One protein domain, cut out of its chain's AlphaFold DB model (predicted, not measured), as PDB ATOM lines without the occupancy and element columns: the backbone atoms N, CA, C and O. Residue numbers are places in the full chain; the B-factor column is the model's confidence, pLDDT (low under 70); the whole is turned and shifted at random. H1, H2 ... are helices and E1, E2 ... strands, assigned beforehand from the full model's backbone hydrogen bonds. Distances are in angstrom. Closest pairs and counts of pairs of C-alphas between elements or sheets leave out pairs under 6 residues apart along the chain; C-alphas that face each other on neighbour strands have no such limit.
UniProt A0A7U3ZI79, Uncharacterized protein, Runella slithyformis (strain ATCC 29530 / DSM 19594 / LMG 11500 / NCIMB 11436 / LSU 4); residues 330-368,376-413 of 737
ATOM      1  N   LEU A 330     -34.263   5.892 -46.989       74.38
ATOM      2  CA  LEU A 330     -33.691   5.046 -45.957       74.38
ATOM      3  C   LEU A 330     -34.450   3.736 -45.905       74.38
ATOM      4  O   LEU A 330     -35.606   3.705 -45.487       74.38
ATOM      5  N   LYS A 331     -33.770   2.652 -46.257       72.81
ATOM      6  CA  LYS A 331     -34.265   1.307 -46.008       72.81
ATOM      7  C   LYS A 331     -33.825   0.856 -44.616       72.81
ATOM      8  O   LYS A 331     -32.634   0.721 -44.331       72.81
ATOM      9  N   LEU A 332     -34.792   0.679 -43.727       72.81
ATOM     10  CA  LEU A 332     -34.572   0.223 -42.363       72.81
ATOM     11  C   LEU A 332     -34.609  -1.295 -42.324       72.81
ATOM     12  O   LEU A 332     -35.679  -1.895 -42.267       72.81
ATOM     13  N   TYR A 333     -33.419  -1.885 -42.322       71.88
ATOM     14  CA  TYR A 333     -33.228  -3.295 -42.015       71.88
ATOM     15  C   TYR A 333     -33.378  -3.563 -40.514       71.88
ATOM     16  O   TYR A 333     -33.290  -2.651 -39.681       71.88
ATOM     17  N   SER A 334     -33.518  -4.843 -40.160       75.38
ATOM     18  CA  SER A 334     -33.703  -5.302 -38.778       75.38
ATOM     19  C   SER A 334     -32.659  -4.792 -37.784       75.38
ATOM     20  O   SER A 334     -32.995  -4.606 -36.619       75.38
ATOM     21  N   GLY A 335     -31.443  -4.442 -38.216       82.19
ATOM     22  CA  GLY A 335     -30.414  -3.847 -37.353       82.19
ATOM     23  C   GLY A 335     -30.882  -2.623 -36.552       82.19
ATOM     24  O   GLY A 335     -30.709  -2.602 -35.336       82.19
ATOM     25  N   TYR A 336     -31.552  -1.650 -37.186       85.69
ATOM     26  CA  TYR A 336     -32.004  -0.423 -36.506       85.69
ATOM     27  C   TYR A 336     -33.020  -0.713 -35.401       85.69
ATOM     28  O   TYR A 336     -32.926  -0.172 -34.297       85.69
ATOM     29  N   LEU A 337     -33.983  -1.589 -35.694       87.56
ATOM     30  CA  LEU A 337     -34.966  -2.012 -34.706       87.56
ATOM     31  C   LEU A 337     -34.295  -2.836 -33.600       87.56
ATOM     32  O   LEU A 337     -34.571  -2.613 -32.426       87.56
ATOM     33  N   SER A 338     -33.386  -3.749 -33.950       86.88
ATOM     34  CA  SER A 338     -32.667  -4.586 -32.983       86.88
ATOM     35  C   SER A 338     -31.887  -3.735 -31.984       86.88
ATOM     36  O   SER A 338     -31.977  -3.951 -30.775       86.88
ATOM     37  N   ASP A 339     -31.170  -2.725 -32.477       88.69
ATOM     38  CA  ASP A 339     -30.380  -1.812 -31.654       88.69
ATOM     39  C   ASP A 339     -31.249  -0.958 -30.732       88.69
ATOM     40  O   ASP A 339     -30.833  -0.648 -29.615       88.69
ATOM     41  N   TYR A 340     -32.453  -0.586 -31.171       92.19
ATOM     42  CA  TYR A 340     -33.424   0.090 -30.319       92.19
ATOM     43  C   TYR A 340     -33.985  -0.852 -29.246       92.19
ATOM     44  O   TYR A 340     -33.895  -0.552 -28.056       92.19
ATOM     45  N   LEU A 341     -34.490  -2.027 -29.640       92.44
ATOM     46  CA  LEU A 341     -35.096  -3.002 -28.726       92.44
ATOM     47  C   LEU A 341     -34.110  -3.488 -27.653       92.44
ATOM     48  O   LEU A 341     -34.501  -3.688 -26.507       92.44
ATOM     49  N   ARG A 342     -32.820  -3.631 -27.985       88.50
ATOM     50  CA  ARG A 342     -31.761  -4.014 -27.029       88.50
ATOM     51  C   ARG A 342     -31.459  -2.947 -25.973       88.50
ATOM     52  O   ARG A 342     -30.859  -3.281 -24.956       88.50
ATOM     53  N   LYS A 343     -31.837  -1.685 -26.205       91.25
ATOM     54  CA  LYS A 343     -31.662  -0.582 -25.242       91.25
ATOM     55  C   LYS A 343     -32.834  -0.459 -24.271       91.25
ATOM     56  O   LYS A 343     -32.717   0.269 -23.287       91.25
ATOM     57  N   LEU A 344     -33.950  -1.139 -24.535       92.75
ATOM     58  CA  LEU A 344     -35.101  -1.123 -23.642       92.75
ATOM     59  C   LEU A 344     -34.796  -1.906 -22.355       92.75
ATOM     60  O   LEU A 344     -34.120  -2.935 -22.399       92.75
ATOM     61  N   PRO A 345     -35.317  -1.459 -21.198       89.38
ATOM     62  CA  PRO A 345     -35.062  -2.109 -19.910       89.38
ATOM     63  C   PRO A 345     -35.667  -3.518 -19.820       89.38
ATOM     64  O   PRO A 345     -35.229  -4.327 -19.004       89.38
ATOM     65  N   VAL A 346     -36.670  -3.817 -20.649       89.94
ATOM     66  CA  VAL A 346     -37.337  -5.118 -20.731       89.94
ATOM     67  C   VAL A 346     -37.312  -5.587 -22.180       89.94
ATOM     68  O   VAL A 346     -37.739  -4.856 -23.075       89.94
ATOM     69  N   ARG A 347     -36.837  -6.815 -22.407       86.31
ATOM     70  CA  ARG A 347     -36.833  -7.445 -23.732       86.31
ATOM     71  C   ARG A 347     -38.266  -7.759 -24.162       86.31
ATOM     72  O   ARG A 347     -38.953  -8.503 -23.471       86.31
ATOM     73  N   LYS A 348     -38.676  -7.227 -25.311       92.00
ATOM     74  CA  LYS A 348     -39.999  -7.436 -25.914       92.00
ATOM     75  C   LYS A 348     -39.965  -7.174 -27.419       92.00
ATOM     76  O   LYS A 348     -39.066  -6.468 -27.882       92.00
ATOM     77  N   GLY A 349     -40.899  -7.769 -28.155       91.38
ATOM     78  CA  GLY A 349     -41.034  -7.581 -29.600       91.38
ATOM     79  C   GLY A 349     -41.565  -6.193 -29.962       91.38
ATOM     80  O   GLY A 349     -42.004  -5.426 -29.101       91.38
ATOM     81  N   PHE A 350     -41.531  -5.858 -31.250       90.62
ATOM     82  CA  PHE A 350     -42.036  -4.589 -31.768       90.62
ATOM     83  C   PHE A 350     -43.532  -4.405 -31.492       90.62
ATOM     84  O   PHE A 350     -43.967  -3.300 -31.187       90.62
ATOM     85  N   GLU A 351     -44.319  -5.476 -31.568       89.44
ATOM     86  CA  GLU A 351     -45.752  -5.499 -31.280       89.44
ATOM     87  C   GLU A 351     -46.085  -5.182 -29.811       89.44
ATOM     88  O   GLU A 351     -47.161  -4.664 -29.519       89.44
ATOM     89  N   ASP A 352     -45.149  -5.400 -28.890       93.38
ATOM     90  CA  ASP A 352     -45.338  -5.164 -27.454       93.38
ATOM     91  C   ASP A 352     -44.892  -3.760 -27.011       93.38
ATOM     92  O   ASP A 352     -44.947  -3.420 -25.822       93.38
ATOM     93  N   LEU A 353     -44.427  -2.923 -27.944       94.56
ATOM     94  CA  LEU A 353     -44.053  -1.548 -27.637       94.56
ATOM     95  C   LEU A 353     -45.270  -0.713 -27.221       94.56
ATOM     96  O   LEU A 353     -46.358  -0.776 -27.805       94.56
ATOM     97  N   THR A 354     -45.054   0.115 -26.204       95.50
ATOM     98  CA  THR A 354     -45.968   1.196 -25.833       95.50
ATOM     99  C   THR A 354     -45.924   2.306 -26.881       95.50
ATOM    100  O   THR A 354     -44.978   2.417 -27.659       95.50
ATOM    101  N   GLU A 355     -46.936   3.169 -26.892       95.06
ATOM    102  CA  GLU A 355     -46.984   4.307 -27.818       95.06
ATOM    103  C   GLU A 355     -45.774   5.240 -27.665       95.06
ATOM    104  O   GLU A 355     -45.161   5.615 -28.665       95.06
ATOM    105  N   SER A 356     -45.361   5.536 -26.427       96.88
ATOM    106  CA  SER A 356     -44.154   6.328 -26.160       96.88
ATOM    107  C   SER A 356     -42.898   5.658 -26.710       96.88
ATOM    108  O   SER A 356     -42.074   6.326 -27.320       96.88
ATOM    109  N   GLU A 357     -42.773   4.335 -26.582       96.88
ATOM    110  CA  GLU A 357     -41.625   3.608 -27.132       96.88
ATOM    111  C   GLU A 357     -41.645   3.562 -28.666       96.88
ATOM    112  O   GLU A 357     -40.581   3.568 -29.283       96.88
ATOM    113  N   CYS A 358     -42.815   3.542 -29.308       94.06
ATOM    114  CA  CYS A 358     -42.915   3.697 -30.761       94.06
ATOM    115  C   CYS A 358     -42.468   5.100 -31.203       94.06
ATOM    116  O   CYS A 358     -41.711   5.231 -32.167       94.06
ATOM    117  N   ILE A 359     -42.892   6.144 -30.486       96.12
ATOM    118  CA  ILE A 359     -42.487   7.532 -30.747       96.12
ATOM    119  C   ILE A 359     -40.979   7.706 -30.542       96.12
ATOM    120  O   ILE A 359     -40.315   8.327 -31.372       96.12
ATOM    121  N   ASP A 360     -40.420   7.132 -29.478       96.19
ATOM    122  CA  ASP A 360     -38.989   7.187 -29.179       96.19
ATOM    123  C   ASP A 360     -38.163   6.438 -30.223       96.19
ATOM    124  O   ASP A 360     -37.152   6.966 -30.699       96.19
ATOM    125  N   PHE A 361     -38.626   5.263 -30.665       94.00
ATOM    126  CA  PHE A 361     -38.013   4.562 -31.790       94.00
ATOM    127  C   PHE A 361     -38.008   5.452 -33.029       94.00
ATOM    128  O   PHE A 361     -36.945   5.701 -33.597       94.00
ATOM    129  N   ALA A 362     -39.167   5.999 -33.400       92.50
ATOM    130  CA  ALA A 362     -39.291   6.886 -34.546       92.50
ATOM    131  C   ALA A 362     -38.348   8.088 -34.437       92.50
ATOM    132  O   ALA A 362     -37.675   8.401 -35.412       92.50
ATOM    133  N   ASN A 363     -38.247   8.733 -33.270       93.94
ATOM    134  CA  ASN A 363     -37.353   9.868 -33.015       93.94
ATOM    135  C   ASN A 363     -35.865   9.494 -33.103       93.94
ATOM    136  O   ASN A 363     -35.056  10.340 -33.487       93.94
ATOM    137  N   SER A 364     -35.507   8.251 -32.768       91.31
ATOM    138  CA  SER A 364     -34.126   7.760 -32.842       91.31
ATOM    139  C   SER A 364     -33.624   7.564 -34.276       91.31
ATOM    140  O   SER A 364     -32.416   7.581 -34.518       91.31
ATOM    141  N   LEU A 365     -34.542   7.403 -35.234       88.31
ATOM    142  CA  LEU A 365     -34.211   7.241 -36.644       88.31
ATOM    143  C   LEU A 365     -33.784   8.583 -37.262       88.31
ATOM    144  O   LEU A 365     -34.373   9.631 -36.937       88.31
ATOM    145  N   PRO A 366     -32.796   8.581 -38.179       82.00
ATOM    146  CA  PRO A 366     -32.454   9.780 -38.929       82.00
ATOM    147  C   PRO A 366     -33.660  10.225 -39.760       82.00
ATOM    148  O   PRO A 366     -34.440   9.403 -40.243       82.00
ATOM    149  N   ILE A 367     -33.828  11.540 -39.893       80.75
ATOM    150  CA  ILE A 367     -34.880  12.084 -40.739       80.75
ATOM    151  C   ILE A 367     -34.398  12.125 -42.187       80.75
ATOM    152  O   ILE A 367     -33.453  12.833 -42.529       80.75
ATOM    153  N   GLU A 368     -35.073  11.354 -43.025       78.62
ATOM    154  CA  GLU A 368     -34.828  11.260 -44.459       78.62
ATOM    155  C   GLU A 368     -36.126  11.568 -45.214       78.62
ATOM    156  O   GLU A 368     -37.200  11.598 -44.617       78.62
ATOM    157  N   GLU A 376     -36.441  -7.666 -41.960       73.19
ATOM    158  CA  GLU A 376     -36.191  -9.108 -42.004       73.19
ATOM    159  C   GLU A 376     -35.256  -9.514 -40.850       73.19
ATOM    160  O   GLU A 376     -34.041  -9.277 -40.917       73.19
ATOM    161  N   PRO A 377     -35.774 -10.043 -39.722       73.31
ATOM    162  CA  PRO A 377     -34.914 -10.526 -38.653       73.31
ATOM    163  C   PRO A 377     -34.125 -11.749 -39.129       73.31
ATOM    164  O   PRO A 377     -34.690 -12.728 -39.609       73.31
ATOM    165  N   GLY A 378     -32.803 -11.702 -38.962       71.25
ATOM    166  CA  GLY A 378     -31.955 -12.873 -39.167       71.25
ATOM    167  C   GLY A 378     -32.216 -13.963 -38.124       71.25
ATOM    168  O   GLY A 378     -32.879 -13.734 -37.106       71.25
ATOM    169  N   GLN A 379     -31.630 -15.137 -38.353       76.38
ATOM    170  CA  GLN A 379     -31.762 -16.287 -37.460       76.38
ATOM    171  C   GLN A 379     -31.407 -15.920 -36.002       76.38
ATOM    172  O   GLN A 379     -30.355 -15.333 -35.736       76.38
ATOM    173  N   GLY A 380     -32.280 -16.250 -35.049       77.12
ATOM    174  CA  GLY A 380     -32.142 -15.920 -33.622       77.12
ATOM    175  C   GLY A 380     -32.658 -14.530 -33.212       77.12
ATOM    176  O   GLY A 380     -32.610 -14.177 -32.028       77.12
ATOM    177  N   SER A 381     -33.147 -13.729 -34.162       82.38
ATOM    178  CA  SER A 381     -33.766 -12.415 -33.925       82.38
ATOM    179  C   SER A 381     -35.261 -12.378 -34.258       82.38
ATOM    180  O   SER A 381     -35.860 -11.308 -34.258       82.38
ATOM    181  N   GLU A 382     -35.886 -13.532 -34.488       84.19
ATOM    182  CA  GLU A 382     -37.298 -13.667 -34.874       84.19
ATOM    183  C   GLU A 382     -38.244 -13.117 -33.797       84.19
ATOM    184  O   GLU A 382     -39.313 -12.609 -34.104       84.19
ATOM    185  N   TRP A 383     -37.812 -13.125 -32.531       84.75
ATOM    186  CA  TRP A 383     -38.534 -12.522 -31.404       84.75
ATOM    187  C   TRP A 383     -38.780 -11.013 -31.555       84.75
ATOM    188  O   TRP A 383     -39.572 -10.453 -30.804       84.75
ATOM    189  N   MET A 384     -38.049 -10.329 -32.446       86.31
ATOM    190  CA  MET A 384     -38.147  -8.879 -32.601       86.31
ATOM    191  C   MET A 384     -39.468  -8.438 -33.215       86.31
ATOM    192  O   MET A 384     -39.883  -7.310 -32.965       86.31
ATOM    193  N   ILE A 385     -40.080  -9.275 -34.051       84.69
ATOM    194  CA  ILE A 385     -41.320  -8.944 -34.741       84.69
ATOM    195  C   ILE A 385     -42.201 -10.176 -34.819       84.69
ATOM    196  O   ILE A 385     -41.827 -11.182 -35.418       84.69
ATOM    197  N   ASN A 386     -43.427 -10.026 -34.334       83.81
ATOM    198  CA  ASN A 386     -44.542 -10.867 -34.724       83.81
ATOM    199  C   ASN A 386     -45.493 -10.088 -35.646       83.81
ATOM    200  O   ASN A 386     -46.256  -9.234 -35.187       83.81
ATOM    201  N   TYR A 387     -45.476 -10.400 -36.943       77.38
ATOM    202  CA  TYR A 387     -46.345  -9.762 -37.941       77.38
ATOM    203  C   TYR A 387     -47.836 -10.004 -37.706       77.38
ATOM    204  O   TYR A 387     -48.658  -9.151 -38.041       77.38
ATOM    205  N   ASP A 388     -48.180 -11.140 -37.099       76.31
ATOM    206  CA  ASP A 388     -49.554 -11.489 -36.731       76.31
ATOM    207  C   ASP A 388     -49.929 -10.961 -35.334       76.31
ATOM    208  O   ASP A 388     -51.044 -11.176 -34.851       76.31
ATOM    209  N   GLY A 389     -49.008 -10.258 -34.666       79.75
ATOM    210  CA  GLY A 389     -49.248  -9.642 -33.371       79.75
ATOM    211  C   GLY A 389     -50.378  -8.604 -33.457       79.75
ATOM    212  O   GLY A 389     -50.366  -7.754 -34.352       79.75
ATOM    213  N   PRO A 390     -51.334  -8.589 -32.508       79.12
ATOM    214  CA  PRO A 390     -52.527  -7.734 -32.582       79.12
ATOM    215  C   PRO A 390     -52.203  -6.231 -32.618       79.12
ATOM    216  O   PRO A 390     -52.988  -5.432 -33.123       79.12
ATOM    217  N   ASN A 391     -51.031  -5.848 -32.108       84.50
ATOM    218  CA  ASN A 391     -50.568  -4.466 -32.031       84.50
ATOM    219  C   ASN A 391     -49.548  -4.091 -33.116       84.50
ATOM    220  O   ASN A 391     -49.180  -2.920 -33.195       84.50
ATOM    221  N   PHE A 392     -49.100  -5.027 -33.964       81.94
ATOM    222  CA  PHE A 392     -48.068  -4.760 -34.973       81.94
ATOM    223  C   PHE A 392     -48.457  -3.593 -35.892       81.94
ATOM    224  O   PHE A 392     -47.729  -2.606 -35.994       81.94
ATOM    225  N   GLY A 393     -49.647  -3.661 -36.503       75.56
ATOM    226  CA  GLY A 393     -50.141  -2.617 -37.406       75.56
ATOM    227  C   GLY A 393     -50.326  -1.260 -36.716       75.56
ATOM    228  O   GLY A 393     -49.953  -0.232 -37.278       75.56
ATOM    229  N   ARG A 394     -50.830  -1.256 -35.471       82.94
ATOM    230  CA  ARG A 394     -50.962  -0.044 -34.642       82.94
ATOM    231  C   ARG A 394     -49.598   0.607 -34.411       82.94
ATOM    232  O   ARG A 394     -49.428   1.789 -34.697       82.94
ATOM    233  N   ASN A 395     -48.632  -0.170 -33.925       87.62
ATOM    234  CA  ASN A 395     -47.287   0.307 -33.611       87.62
ATOM    235  C   ASN A 395     -46.584   0.817 -34.869       87.62
ATOM    236  O   ASN A 395     -45.936   1.863 -34.825       87.62
ATOM    237  N   MET A 396     -46.758   0.132 -36.006       83.44
ATOM    238  CA  MET A 396     -46.202   0.593 -37.275       83.44
ATOM    239  C   MET A 396     -46.750   1.946 -37.694       83.44
ATOM    240  O   MET A 396     -45.985   2.837 -38.057       83.44
ATOM    241  N   GLY A 397     -48.064   2.128 -37.609       79.44
ATOM    242  CA  GLY A 397     -48.645   3.402 -37.982       79.44
ATOM    243  C   GLY A 397     -48.279   4.543 -37.026       79.44
ATOM    244  O   GLY A 397     -48.015   5.628 -37.524       79.44
ATOM    245  N   ILE A 398     -48.101   4.299 -35.717       86.25
ATOM    246  CA  ILE A 398     -47.550   5.310 -34.784       86.25
ATOM    247  C   ILE A 398     -46.147   5.752 -35.225       86.25
ATOM    248  O   ILE A 398     -45.855   6.945 -35.297       86.25
ATOM    249  N   VAL A 399     -45.264   4.798 -35.544       88.56
ATOM    250  CA  VAL A 399     -43.898   5.106 -35.999       88.56
ATOM    251  C   VAL A 399     -43.931   5.906 -37.306       88.56
ATOM    252  O   VAL A 399     -43.227   6.910 -37.434       88.56
ATOM    253  N   ILE A 400     -44.754   5.484 -38.269       83.69
ATOM    254  CA  ILE A 400     -44.894   6.146 -39.569       83.69
ATOM    255  C   ILE A 400     -45.468   7.561 -39.420       83.69
ATOM    256  O   ILE A 400     -44.930   8.501 -40.007       83.69
ATOM    257  N   GLU A 401     -46.526   7.742 -38.628       84.44
ATOM    258  CA  GLU A 401     -47.111   9.058 -38.360       84.44
ATOM    259  C   GLU A 401     -46.100   9.980 -37.690       84.44
ATOM    260  O   GLU A 401     -45.929  11.120 -38.123       84.44
ATOM    261  N   ARG A 402     -45.335   9.471 -36.719       90.81
ATOM    262  CA  ARG A 402     -44.295  10.264 -36.069       90.81
ATOM    263  C   ARG A 402     -43.183  10.676 -37.036       90.81
ATOM    264  O   ARG A 402     -42.704  11.807 -36.980       90.81
ATOM    265  N   LEU A 403     -42.764   9.795 -37.943       87.88
ATOM    266  CA  LEU A 403     -41.811  10.150 -39.002       87.88
ATOM    267  C   LEU A 403     -42.383  11.222 -39.943       87.88
ATOM    268  O   LEU A 403     -41.662  12.147 -40.321       87.88
ATOM    269  N   LYS A 404     -43.684  11.166 -40.235       83.31
ATOM    270  CA  LYS A 404     -44.390  12.179 -41.026       83.31
ATOM    271  C   LYS A 404     -44.448  13.539 -40.354       83.31
ATOM    272  O   LYS A 404     -44.138  14.534 -41.004       83.31
ATOM    273  N   GLU A 405     -44.778  13.597 -39.068       89.12
ATOM    274  CA  GLU A 405     -44.723  14.836 -38.282       89.12
ATOM    275  C   GLU A 405     -43.332  15.467 -38.302       89.12
ATOM    276  O   GLU A 405     -43.191  16.689 -38.314       89.12
ATOM    277  N   ARG A 406     -42.292  14.625 -38.322       89.81
ATOM    278  CA  ARG A 406     -40.908  15.081 -38.422       89.81
ATOM    279  C   ARG A 406     -40.571  15.596 -39.825       89.81
ATOM    280  O   ARG A 406     -39.674  16.420 -39.928       89.81
ATOM    281  N   GLY A 407     -41.300  15.186 -40.867       84.25
ATOM    282  CA  GLY A 407     -41.140  15.646 -42.254       84.25
ATOM    283  C   GLY A 407     -40.752  14.556 -43.261       84.25
ATOM    284  O   GLY A 407     -40.438  14.882 -44.405       84.25
ATOM    285  N   ALA A 408     -40.759  13.283 -42.857       82.31
ATOM    286  CA  ALA A 408     -40.444  12.139 -43.712       82.31
ATOM    287  C   ALA A 408     -41.713  11.478 -44.268       82.31
ATOM    288  O   ALA A 408     -42.722  11.364 -43.582       82.31
ATOM    289  N   LEU A 409     -41.665  10.949 -45.485       79.25
ATOM    290  CA  LEU A 409     -42.622   9.919 -45.887       79.25
ATOM    291  C   LEU A 409     -42.148   8.577 -45.322       79.25
ATOM    292  O   LEU A 409     -40.960   8.288 -45.403       79.25
ATOM    293  N   ALA A 410     -43.027   7.743 -44.769       80.25
ATOM    294  CA  ALA A 410     -42.611   6.442 -44.254       80.25
ATOM    295  C   ALA A 410     -43.625   5.343 -44.570       80.25
ATOM    296  O   ALA A 410     -44.823   5.582 -44.506       80.25
ATOM    297  N   TYR A 411     -43.163   4.145 -44.921       75.56
ATOM    298  CA  TYR A 411     -44.040   3.027 -45.269       75.56
ATOM    299  C   TYR A 411     -43.439   1.684 -44.869       75.56
ATOM    300  O   TYR A 411     -42.219   1.511 -44.855       75.56
ATOM    301  N   ASN A 412     -44.305   0.713 -44.584       72.50
ATOM    302  CA  ASN A 412     -43.883  -0.650 -44.297       72.50
ATOM    303  C   ASN A 412     -43.741  -1.478 -45.584       72.50
ATOM    304  O   ASN A 412     -44.669  -1.541 -46.396       72.50
ATOM    305  N   TRP A 413     -42.575  -2.092 -45.748       64.88
ATOM    306  CA  TRP A 413     -42.203  -3.029 -46.797       64.88
ATOM    307  C   TRP A 413     -42.230  -4.433 -46.180       64.88
ATOM    308  O   TRP A 413     -41.254  -4.883 -45.593       64.88
TER     309      TRP A 413
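What this domain is: This is residues 330 to 368 and 376 to 413 of the 737 residues of an uncharacterized protein of Runella slithyformis (strain ATCC 29530 / DSM 19594 / LMG 11500 / NCIMB 11436 / LSU 4) (UniProt A0A7U3ZI79). The longest helix, H3, has H2 packed obliquely on one side and E2 folded back along another; H1 sits by H2, and a long loop, residues 376 to 391, makes one end. The printed part, 77 residues with three named helices and two named strands ordered E1, H1, H2, H3, E2, is mostly helix. It is compact: radius of gyration of the C-alphas 11.7 A, spans 33 by 24 by 21 A.

How they stand to each other: H3, residues 392 to 406, touches H2, residues 355 to 364, at a steep tilt of 49 degrees, the same way; their closest C-alphas, Val 399 and Ala 362, are 5.1 A apart. The closest C-alphas of H3 and E2, residues 409 to 412, are Ile 400 and Ala 410, 5.2 A apart. H1, residues 334 to 341, is close to H2 but not clearly touching: the closest C-alphas, Tyr 340 and Phe 361, are 6.6 A apart. E1, residues 330 to 332, is near E2, with 5 pairs of C-alphas within 10 A; each pairs with no named strand. In H1, H2 and H3 every O i to N i+4 pair is within hydrogen-bond range.

Where its parts are: From first to last C-alpha H3 measures 21.4 A and H2 14.2 A. E1 begins at C-alpha 330 (-33.691, 5.046, -45.957); E2 ends at C-alpha 412 (-43.883, -0.650, -44.297).

The domain as a whole: Residues 369 to 375 are not printed; C-alphas 368 and 376 are 20.6 A apart. The link H1 to H2 is long. Residue 413 has pLDDT under 70.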